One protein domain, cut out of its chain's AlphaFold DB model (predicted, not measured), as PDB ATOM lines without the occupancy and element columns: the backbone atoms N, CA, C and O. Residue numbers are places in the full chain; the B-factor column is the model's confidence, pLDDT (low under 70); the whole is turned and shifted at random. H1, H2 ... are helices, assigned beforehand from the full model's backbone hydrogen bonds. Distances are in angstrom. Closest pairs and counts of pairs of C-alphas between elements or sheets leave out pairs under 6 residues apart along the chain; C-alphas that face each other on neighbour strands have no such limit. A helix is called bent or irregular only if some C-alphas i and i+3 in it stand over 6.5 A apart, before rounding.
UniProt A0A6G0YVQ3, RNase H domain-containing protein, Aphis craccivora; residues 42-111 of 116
ATOM      1  N   HIS A  42      21.124   4.492 -20.086       60.38
ATOM      2  CA  HIS A  42      21.150   5.443 -18.969       60.38
ATOM      3  C   HIS A  42      20.199   6.643 -19.196       60.38
ATOM      4  O   HIS A  42      20.645   7.757 -19.487       60.38
ATOM      5  N   PRO A  43      18.871   6.442 -19.076       58.75
ATOM      6  CA  PRO A  43      17.879   7.519 -19.028       58.75
ATOM      7  C   PRO A  43      17.906   8.239 -17.667       58.75
ATOM      8  O   PRO A  43      18.142   7.603 -16.634       58.75
ATOM      9  N   ARG A  44      17.574   9.538 -17.632       54.06
ATOM     10  CA  ARG A  44      17.500  10.321 -16.380       54.06
ATOM     11  C   ARG A  44      16.592   9.716 -15.312       54.06
ATOM     12  O   ARG A  44      17.009   9.667 -14.161       54.06
ATOM     13  N   LEU A  45      15.457   9.137 -15.704       56.22
ATOM     14  CA  LEU A  45      14.598   8.263 -14.881       56.22
ATOM     15  C   LEU A  45      15.339   7.340 -13.899       56.22
ATOM     16  O   LEU A  45      14.891   7.148 -12.775       56.22
ATOM     17  N   THR A  46      16.468   6.758 -14.312       53.78
ATOM     18  CA  THR A  46      17.232   5.807 -13.480       53.78
ATOM     19  C   THR A  46      18.276   6.459 -12.576       53.78
ATOM     20  O   THR A  46      18.870   5.774 -11.748       53.78
ATOM     21  N   HIS A  47      18.524   7.762 -12.734       53.22
ATOM     22  CA  HIS A  47      19.717   8.423 -12.210       53.22
ATOM     23  C   HIS A  47      19.454   9.750 -11.487       53.22
ATOM     24  O   HIS A  47      20.285  10.163 -10.681       53.22
ATOM     25  N   GLU A  48      18.321  10.410 -11.738       52.84
ATOM     26  CA  GLU A  48      17.952  11.662 -11.065       52.84
ATOM     27  C   GLU A  48      17.524  11.381  -9.611       52.84
ATOM     28  O   GLU A  48      18.014  12.040  -8.699       52.84
ATOM     29  N   TYR A  49      16.792  10.283  -9.361       55.62
ATOM     30  CA  TYR A  49      16.482   9.784  -8.006       55.62
ATOM     31  C   TYR A  49      17.754   9.536  -7.159       55.62
ATOM     32  O   TYR A  49      17.811   9.907  -5.986       55.62
ATOM     33  N   LEU A  50      18.819   8.989  -7.769       53.69
ATOM     34  CA  LEU A  50      20.111   8.743  -7.106       53.69
ATOM     35  C   LEU A  50      20.850  10.029  -6.701       53.69
ATOM     36  O   LEU A  50      21.735   9.972  -5.848       53.69
ATOM     37  N   VAL A  51      20.526  11.169  -7.319       57.84
ATOM     38  CA  VAL A  51      21.210  12.455  -7.109       57.84
ATOM     39  C   VAL A  51      20.365  13.406  -6.256       57.84
ATOM     40  O   VAL A  51      20.900  14.008  -5.326       57.84
ATOM     41  N   SER A  52      19.058  13.502  -6.510       57.38
ATOM     42  CA  SER A  52      18.127  14.343  -5.742       57.38
ATOM     43  C   SER A  52      17.670  13.724  -4.415       57.38
ATOM     44  O   SER A  52      17.216  14.454  -3.538       57.38
ATOM     45  N   LYS A  53      17.765  12.392  -4.255       55.66
ATOM     46  CA  LYS A  53      17.079  11.594  -3.210       55.66
ATOM     47  C   LYS A  53      15.543  11.637  -3.263       55.66
ATOM     48  O   LYS A  53      14.890  11.244  -2.299       55.66
ATOM     49  N   GLU A  54      14.976  12.096  -4.372       58.53
ATOM     50  CA  GLU A  54      13.547  11.957  -4.655       58.53
ATOM     51  C   GLU A  54      13.205  10.475  -4.874       58.53
ATOM     52  O   GLU A  54      14.081   9.663  -5.195       58.53
ATOM     53  N   GLU A  55      11.944  10.099  -4.665       55.41
ATOM     54  CA  GLU A  55      11.524   8.715  -4.868       55.41
ATOM     55  C   GLU A  55      11.672   8.306  -6.345       55.41
ATOM     56  O   GLU A  55      11.349   9.086  -7.246       55.41
ATOM     57  N   PRO A  56      12.190   7.098  -6.638       63.28
ATOM     58  CA  PRO A  56      12.200   6.608  -8.004       63.28
ATOM     59  C   PRO A  56      10.751   6.424  -8.442       63.28
ATOM     60  O   PRO A  56      10.006   5.706  -7.774       63.28
ATOM     61  N   LEU A  57      10.373   7.012  -9.583       69.75
ATOM     62  CA  LEU A  57       9.085   6.734 -10.221       69.75
ATOM     63  C   LEU A  57       8.860   5.218 -10.240       69.75
ATOM     64  O   LEU A  57       9.701   4.471 -10.748       69.75
ATOM     65  N   THR A  58       7.760   4.761  -9.656       69.62
ATOM     66  CA  THR A  58       7.346   3.357  -9.615       69.62
ATOM     67  C   THR A  58       6.220   3.125 -10.615       69.62
ATOM     68  O   THR A  58       5.452   4.025 -10.947       69.62
ATOM     69  N   CYS A  59       6.124   1.907 -11.143       77.19
ATOM     70  CA  CYS A  59       4.934   1.498 -11.880       77.19
ATOM     71  C   CYS A  59       3.847   1.101 -10.875       77.19
ATOM     72  O   CYS A  59       4.043   0.131 -10.145       77.19
ATOM     73  N   GLU A  60       2.716   1.810 -10.861       72.50
ATOM     74  CA  GLU A  60       1.607   1.551  -9.926       72.50
ATOM     75  C   GLU A  60       1.104   0.095 -10.006       72.50
ATOM     76  O   GLU A  60       0.955  -0.560  -8.979       72.50
ATOM     77  N   GLU A  61       0.975  -0.455 -11.219       77.75
ATOM     78  CA  GLU A  61       0.530  -1.841 -11.459       77.75
ATOM     79  C   GLU A  61       1.560  -2.916 -11.068       77.75
ATOM     80  O   GLU A  61       1.205  -4.077 -10.879       77.75
ATOM     81  N   CYS A  62       2.855  -2.581 -11.008       78.25
ATOM     82  CA  CYS A  62       3.925  -3.570 -10.807       78.25
ATOM     83  C   CYS A  62       4.695  -3.400  -9.487       78.25
ATOM     84  O   CYS A  62       5.492  -4.269  -9.142       78.25
ATOM     85  N   GLY A  63       4.529  -2.282  -8.774       77.19
ATOM     86  CA  GLY A  63       5.260  -1.950  -7.542       77.19
ATOM     87  C   GLY A  63       6.777  -1.745  -7.710       77.19
ATOM     88  O   GLY A  63       7.476  -1.457  -6.741       77.19
ATOM     89  N   THR A  64       7.313  -1.897  -8.924       75.00
ATOM     90  CA  THR A  64       8.751  -1.841  -9.226       75.00
ATOM     91  C   THR A  64       9.188  -0.476  -9.769       75.00
ATOM     92  O   THR A  64       8.399   0.179 -10.457       75.00
ATOM     93  N   PRO A  65      10.460  -0.071  -9.571       75.06
ATOM     94  CA  PRO A  65      11.027   1.124 -10.198       75.06
ATOM     95  C   PRO A  65      10.873   1.133 -11.727       75.06
ATOM     96  O   PRO A  65      11.163   0.147 -12.415       75.06
ATOM     97  N   LEU A  66      10.457   2.279 -12.261       75.19
ATOM     98  CA  LEU A  66      10.074   2.533 -13.648       75.19
ATOM     99  C   LEU A  66      11.305   2.688 -14.565       75.19
ATOM    100  O   LEU A  66      11.546   3.721 -15.190       75.19
ATOM    101  N   THR A  67      12.132   1.644 -14.630       75.12
ATOM    102  CA  THR A  67      13.320   1.605 -15.496       75.12
ATOM    103  C   THR A  67      12.933   1.436 -16.967       75.12
ATOM    104  O   THR A  67      11.904   0.845 -17.285       75.12
ATOM    105  N   ILE A  68      13.786   1.869 -17.903       75.25
ATOM    106  CA  ILE A  68      13.538   1.651 -19.342       75.25
ATOM    107  C   ILE A  68      13.514   0.160 -19.712       75.25
ATOM    108  O   ILE A  68      12.728  -0.230 -20.573       75.25
ATOM    109  N   LYS A  69      14.275  -0.697 -19.013       76.69
ATOM    110  CA  LYS A  69      14.133  -2.156 -19.133       76.69
ATOM    111  C   LYS A  69      12.717  -2.594 -18.741       76.69
ATOM    112  O   LYS A  69      12.059  -3.269 -19.533       76.69
ATOM    113  N   HIS A  70      12.236  -2.156 -17.576       80.81
ATOM    114  CA  HIS A  70      10.900  -2.486 -17.092       80.81
ATOM    115  C   HIS A  70       9.827  -2.007 -18.080       80.81
ATOM    116  O   HIS A  70       9.063  -2.824 -18.585       80.81
ATOM    117  N   ILE A  71       9.841  -0.723 -18.451       80.19
ATOM    118  CA  ILE A  71       8.913  -0.114 -19.417       80.19
ATOM    119  C   ILE A  71       8.867  -0.902 -20.742       80.19
ATOM    120  O   ILE A  71       7.780  -1.160 -21.256       80.19
ATOM    121  N   LEU A  72      10.024  -1.291 -21.298       76.81
ATOM    122  CA  LEU A  72      10.120  -1.935 -22.616       76.81
ATOM    123  C   LEU A  72       9.933  -3.464 -22.601       76.81
ATOM    124  O   LEU A  72       9.568  -4.030 -23.632       76.81
ATOM    125  N   THR A  73      10.170  -4.154 -21.481       76.50
ATOM    126  CA  THR A  73      10.166  -5.633 -21.442       76.50
ATOM    127  C   THR A  73       9.210  -6.240 -20.414       76.50
ATOM    128  O   THR A  73       8.508  -7.190 -20.758       76.50
ATOM    129  N   GLU A  74       9.084  -5.670 -19.216       79.31
ATOM    130  CA  GLU A  74       8.447  -6.335 -18.064       79.31
ATOM    131  C   GLU A  74       7.098  -5.714 -17.655       79.31
ATOM    132  O   GLU A  74       6.248  -6.404 -17.102       79.31
ATOM    133  N   CYS A  75       6.864  -4.434 -17.949       83.50
ATOM    134  CA  CYS A  75       5.711  -3.680 -17.461       83.50
ATOM    135  C   CYS A  75       4.391  -4.107 -18.123       83.50
ATOM    136  O   CYS A  75       4.235  -3.996 -19.347       83.50
ATOM    137  N   GLN A  76       3.423  -4.539 -17.313       83.12
ATOM    138  CA  GLN A  76       2.095  -4.951 -17.779       83.12
ATOM    139  C   GLN A  76       1.254  -3.763 -18.268       83.12
ATOM    140  O   GLN A  76       0.647  -3.860 -19.334       83.12
ATOM    141  N   LEU A  77       1.313  -2.612 -17.583       82.19
ATOM    142  CA  LEU A  77       0.594  -1.386 -17.963       82.19
ATOM    143  C   LEU A  77       0.918  -0.940 -19.403       82.19
ATOM    144  O   LEU A  77       0.029  -0.550 -20.156       82.19
ATOM    145  N   TYR A  78       2.174  -1.084 -19.836       79.81
ATOM    146  CA  TYR A  78       2.604  -0.755 -21.202       79.81
ATOM    147  C   TYR A  78       2.549  -1.935 -22.188       79.81
ATOM    148  O   TYR A  78       2.911  -1.774 -23.354       79.81
ATOM    149  N   GLN A  79       2.126  -3.135 -21.773       83.88
ATOM    150  CA  GLN A  79       2.168  -4.338 -22.617       83.88
ATOM    151  C   GLN A  79       1.339  -4.187 -23.900       83.88
ATOM    152  O   GLN A  79       1.815  -4.545 -24.977       83.88
ATOM    153  N   GLN A  80       0.129  -3.625 -23.810       83.19
ATOM    154  CA  GLN A  80      -0.732  -3.413 -24.981       83.19
ATOM    155  C   GLN A  80      -0.086  -2.467 -26.003       83.19
ATOM    156  O   GLN A  80      -0.104  -2.739 -27.204       83.19
ATOM    157  N   GLU A  81       0.534  -1.382 -25.535       82.62
ATOM    158  CA  GLU A  81       1.135  -0.369 -26.403       82.62
ATOM    159  C   GLU A  81       2.442  -0.867 -27.046       82.62
ATOM    160  O   GLU A  81       2.688  -0.624 -28.230       82.62
ATOM    161  N   ARG A  82       3.221  -1.681 -26.318       84.06
ATOM    162  CA  ARG A  82       4.380  -2.413 -26.858       84.06
ATOM    163  C   ARG A  82       3.999  -3.397 -27.964       84.06
ATOM    164  O   ARG A  82       4.709  -3.466 -28.965       84.06
ATOM    165  N   ILE A  83       2.890  -4.126 -27.804       82.50
ATOM    166  CA  ILE A  83       2.363  -5.045 -28.826       82.50
ATOM    167  C   ILE A  83       1.884  -4.255 -30.051       82.50
ATOM    168  O   ILE A  83       2.308  -4.549 -31.164       82.50
ATOM    169  N   ASN A  84       1.069  -3.213 -29.847       83.31
ATOM    170  CA  ASN A  84       0.530  -2.355 -30.910       83.31
ATOM    171  C   ASN A  84       1.644  -1.754 -31.790       83.31
ATOM    172  O   ASN A  84       1.599  -1.829 -33.018       83.31
ATOM    173  N   LEU A  85       2.693  -1.224 -31.158       80.00
ATOM    174  CA  LEU A  85       3.824  -0.602 -31.846       80.00
ATOM    175  C   LEU A  85       4.936  -1.600 -32.235       80.00
ATOM    176  O   LEU A  85       5.913  -1.202 -32.872       80.00
ATOM    177  N   ASN A  86       4.800  -2.891 -31.908       82.19
ATOM    178  CA  ASN A  86       5.809  -3.938 -32.119       82.19
ATOM    179  C   ASN A  86       7.209  -3.505 -31.612       82.19
ATOM    180  O   ASN A  86       8.200  -3.499 -32.355       82.19
ATOM    181  N   ILE A  87       7.267  -3.082 -30.348       79.75
ATOM    182  CA  ILE A  87       8.481  -2.622 -29.663       79.75
ATOM    183  C   ILE A  87       9.227  -3.826 -29.070       79.75
ATOM    184  O   ILE A  87       8.661  -4.583 -28.284       79.75
ATOM    185  N   THR A  88      10.513  -3.971 -29.398       75.69
ATOM    186  CA  THR A  88      11.430  -4.957 -28.789       75.69
ATOM    187  C   THR A  88      12.725  -4.288 -28.321       75.69
ATOM    188  O   THR A  88      13.011  -3.150 -28.702       75.69
ATOM    189  N   LEU A  89      13.549  -4.982 -27.531       72.62
ATOM    190  CA  LEU A  89      14.879  -4.484 -27.149       72.62
ATOM    191  C   LEU A  89      15.765  -4.210 -28.380       72.62
ATOM    192  O   LEU A  89      16.425  -3.178 -28.465       72.62
ATOM    193  N   ASP A  90      15.695  -5.082 -29.382       72.06
ATOM    194  CA  ASP A  90      16.404  -4.970 -30.662       72.06
ATOM    195  C   ASP A  90      15.976  -3.721 -31.443       72.06
ATOM    196  O   ASP A  90      16.800  -3.074 -32.090       72.06
ATOM    197  N   SER A  91      14.697  -3.333 -31.345       72.44
ATOM    198  CA  SER A  91      14.176  -2.121 -31.993       72.44
ATOM    199  C   SER A  91      14.799  -0.827 -31.451       72.44
ATOM    200  O   SER A  91      14.849   0.167 -32.172       72.44
ATOM    201  N   LEU A  92      15.312  -0.857 -30.214       72.06
ATOM    202  CA  LEU A  92      16.035   0.239 -29.562       72.06
ATOM    203  C   LEU A  92      17.477   0.349 -30.092       72.06
ATOM    204  O   LEU A  92      17.972   1.443 -30.376       72.06
ATOM    205  N   LEU A  93      18.142  -0.804 -30.221       71.25
ATOM    206  CA  LEU A  93      19.549  -0.935 -30.616       71.25
ATOM    207  C   LEU A  93      19.758  -0.773 -32.128       71.25
ATOM    208  O   LEU A  93      20.793  -0.264 -32.558       71.25
ATOM    209  N   GLY A  94      18.776  -1.173 -32.939       73.62
ATOM    210  CA  GLY A  94      18.837  -1.069 -34.392       73.62
ATOM    211  C   GLY A  94      18.959   0.384 -34.884       73.62
ATOM    212  O   GLY A  94      18.370   1.295 -34.293       73.62
ATOM    213  N   PRO A  95      19.678   0.643 -35.993       72.31
ATOM    214  CA  PRO A  95      19.810   1.985 -36.570       72.31
ATOM    215  C   PRO A  95      18.521   2.498 -37.242       72.31
ATOM    216  O   PRO A  95      18.478   3.654 -37.658       72.31
ATOM    217  N   ASP A  96      17.481   1.667 -37.356       80.62
ATOM    218  CA  ASP A  96      16.312   1.920 -38.200       80.62
ATOM    219  C   ASP A  96      15.497   3.173 -37.788       80.62
ATOM    220  O   ASP A  96      15.042   3.292 -36.643       80.62
ATOM    221  N   PRO A  97      15.259   4.130 -38.706       77.88
ATOM    222  CA  PRO A  97      14.556   5.371 -38.388       77.88
ATOM    223  C   PRO A  97      13.037   5.201 -38.216       77.88
ATOM    224  O   PRO A  97      12.407   6.086 -37.632       77.88
ATOM    225  N   ALA A  98      12.423   4.112 -38.690       80.75
ATOM    226  CA  ALA A  98      11.000   3.852 -38.484       80.75
ATOM    227  C   ALA A  98      10.737   3.298 -37.074       80.75
ATOM    228  O   ALA A  98       9.861   3.812 -36.378       80.75
ATOM    229  N   GLN A  99      11.543   2.344 -36.603       80.44
ATOM    230  CA  GLN A  99      11.498   1.824 -35.232       80.44
ATOM    231  C   GLN A  99      11.754   2.941 -34.210       80.44
ATOM    232  O   GLN A  99      10.965   3.111 -33.279       80.44
ATOM    233  N   ASN A 100      12.750   3.805 -34.452       81.81
ATOM    234  CA  ASN A 100      12.981   5.004 -33.635       81.81
ATOM    235  C   ASN A 100      11.739   5.911 -33.536       81.81
ATOM    236  O   ASN A 100      11.427   6.412 -32.456       81.81
ATOM    237  N   ARG A 101      10.978   6.099 -34.627       83.31
ATOM    238  CA  ARG A 101       9.714   6.863 -34.595       83.31
ATOM    239  C   ARG A 101       8.637   6.180 -33.751       83.31
ATOM    240  O   ARG A 101       7.915   6.882 -33.049       83.31
ATOM    241  N   LYS A 102       8.538   4.845 -33.769       84.12
ATOM    242  CA  LYS A 102       7.596   4.107 -32.908       84.12
ATOM    243  C   LYS A 102       7.948   4.262 -31.429       84.12
ATOM    244  O   LYS A 102       7.074   4.598 -30.640       84.12
ATOM    245  N   ILE A 103       9.228   4.124 -31.078       82.12
ATOM    246  CA  ILE A 103       9.742   4.333 -29.713       82.12
ATOM    247  C   ILE A 103       9.471   5.770 -29.239       82.12
ATOM    248  O   ILE A 103       9.032   5.982 -28.114       82.12
ATOM    249  N   LEU A 104       9.663   6.767 -30.106       82.00
ATOM    250  CA  LEU A 104       9.373   8.171 -29.794       82.00
ATOM    251  C   LEU A 104       7.874   8.485 -29.679       82.00
ATOM    252  O   LEU A 104       7.515   9.411 -28.955       82.00
ATOM    253  N   ASN A 105       7.006   7.743 -30.372       84.00
ATOM    254  CA  ASN A 105       5.557   7.847 -30.203       84.00
ATOM    255  C   ASN A 105       5.110   7.191 -28.888       84.00
ATOM    256  O   ASN A 105       4.388   7.826 -28.130       84.00
ATOM    257  N   PHE A 106       5.611   5.990 -28.583       83.88
ATOM    258  CA  PHE A 106       5.414   5.293 -27.307       83.88
ATOM    259  C   PHE A 106       5.806   6.180 -26.111       83.88
ATOM    260  O   PHE A 106       4.969   6.517 -25.280       83.88
ATOM    261  N   LEU A 107       7.043   6.697 -26.093       80.25
ATOM    262  CA  LEU A 107       7.525   7.619 -25.051       80.25
ATOM    263  C   LEU A 107       6.731   8.935 -24.954       80.25
ATOM    264  O   LEU A 107       6.813   9.622 -23.935       80.25
ATOM    265  N   LYS A 108       5.982   9.304 -26.001       81.12
ATOM    266  CA  LYS A 108       5.074  10.455 -25.986       81.12
ATOM    267  C   LYS A 108       3.710  10.090 -25.389       81.12
ATOM    268  O   LYS A 108       3.223  10.864 -24.574       81.12
ATOM    269  N   SER A 109       3.110   8.956 -25.759       74.31
ATOM    270  CA  SER A 109       1.844   8.473 -25.174       74.31
ATOM    271  C   SER A 109       1.935   8.376 -23.652       74.31
ATOM    272  O   SER A 109       1.072   8.876 -22.936       74.31
ATOM    273  N   ILE A 110       3.042   7.818 -23.163       73.12
ATOM    274  CA  ILE A 110       3.307   7.605 -21.735       73.12
ATOM    275  C   ILE A 110       3.963   8.826 -21.051       73.12
ATOM    276  O   ILE A 110       4.409   8.728 -19.915       73.12
ATOM    277  N   ASN A 111       4.069   9.966 -21.751       72.06
ATOM    278  CA  ASN A 111       4.661  11.251 -21.327       72.06
ATOM    279  C   ASN A 111       6.119  11.241 -20.799       72.06
ATOM    280  O   ASN A 111       6.671  12.300 -20.502       72.06
TER     281      ASN A 111
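AT A GLANCE: This is residues 42 to 111 of the 116 residues of the protein "RNase H domain-containing protein" of Aphis craccivora (UniProt A0A6G0YVQ3). Three short helices, H2, H3 and H4, have their centres in a triangle, and the longest helix, H5, runs over one side of it from H4 toward H3; few contacts join these four. A small fifth helix, H1, lies far out at the other end of the model, and the looped residues 53 to 67 lead from it back to H2. The printed part has 70 residues with five named helices, in the order H1, H2, H3, H4, H5, and no named strand: the class is all helix. The whole is compact, with a radius of gyration of the C-alphas of 12.8 A, yet only just elongated, spanning 37 by 24 by 18 A.

HOW THE PARTS SIT: H1, residues 49 to 52, is apart from H2, residues 68 to 74. H1 is also apart from H3, residues 79 to 84, from H4, residues 89 to 93, and from H5, residues 97 to 109. H2 and H3 are close but not clearly touching, with the C-alphas of Leu 72 and Arg 82 closest at 7.2 A; their lines are about perpendicular, at 86 degrees. H2 and H4 are close but not clearly touching, with the C-alphas of Leu 72 and Leu 89 closest at 7.0 A. H3 and H5 are close but not clearly touching, at a steep tilt of 44 degrees, opposite ways, and their closest C-alphas, of Glu 81 and Phe 106, are 7.2 A apart. H4 and H5 touch, with the C-alphas of Ser 91 and Gln 99 closest at 5.8 A; H5 touches H4 with residues 99 to 103 alone. H2 and H5 are apart, and so are H3 and H4. In H2, H3, H4 and H5 every O i to N i+4 pair is within hydrogen-bond range; H1 is too short for such a pair, and its one O i to N i+3 pair is not within range.

IN THESE COORDINATES: H1 begins at C-alpha 49, at (16.482, 9.784, -8.006), and measures 5.3 A from first to last C-alpha. H2 begins at C-alpha 68, at (13.538, 1.651, -19.342), and measures 9.6 A; it is neither bent nor irregular, but only just: C-alphas 71 and 74 are 6.4 A apart. H3 measures 8.7 A and H4 6.8 A. H5 measures 18.6 A and ends at C-alpha 109, at (1.844, 8.473, -25.174).

THE WHOLE: The two C-alphas farthest apart, those of Lys 53 and Ala 98, are 36.6 A apart. The printed part has no cut. The link from H1 to H2, 15 residues, is long; the other three links are tight. Residues 93 to 98, of which 93 belongs to H4 and 97 to 98 belong to H5, stand free. The mean pLDDT of the printed part is 73.6, and residues 42 to 58 are under 70.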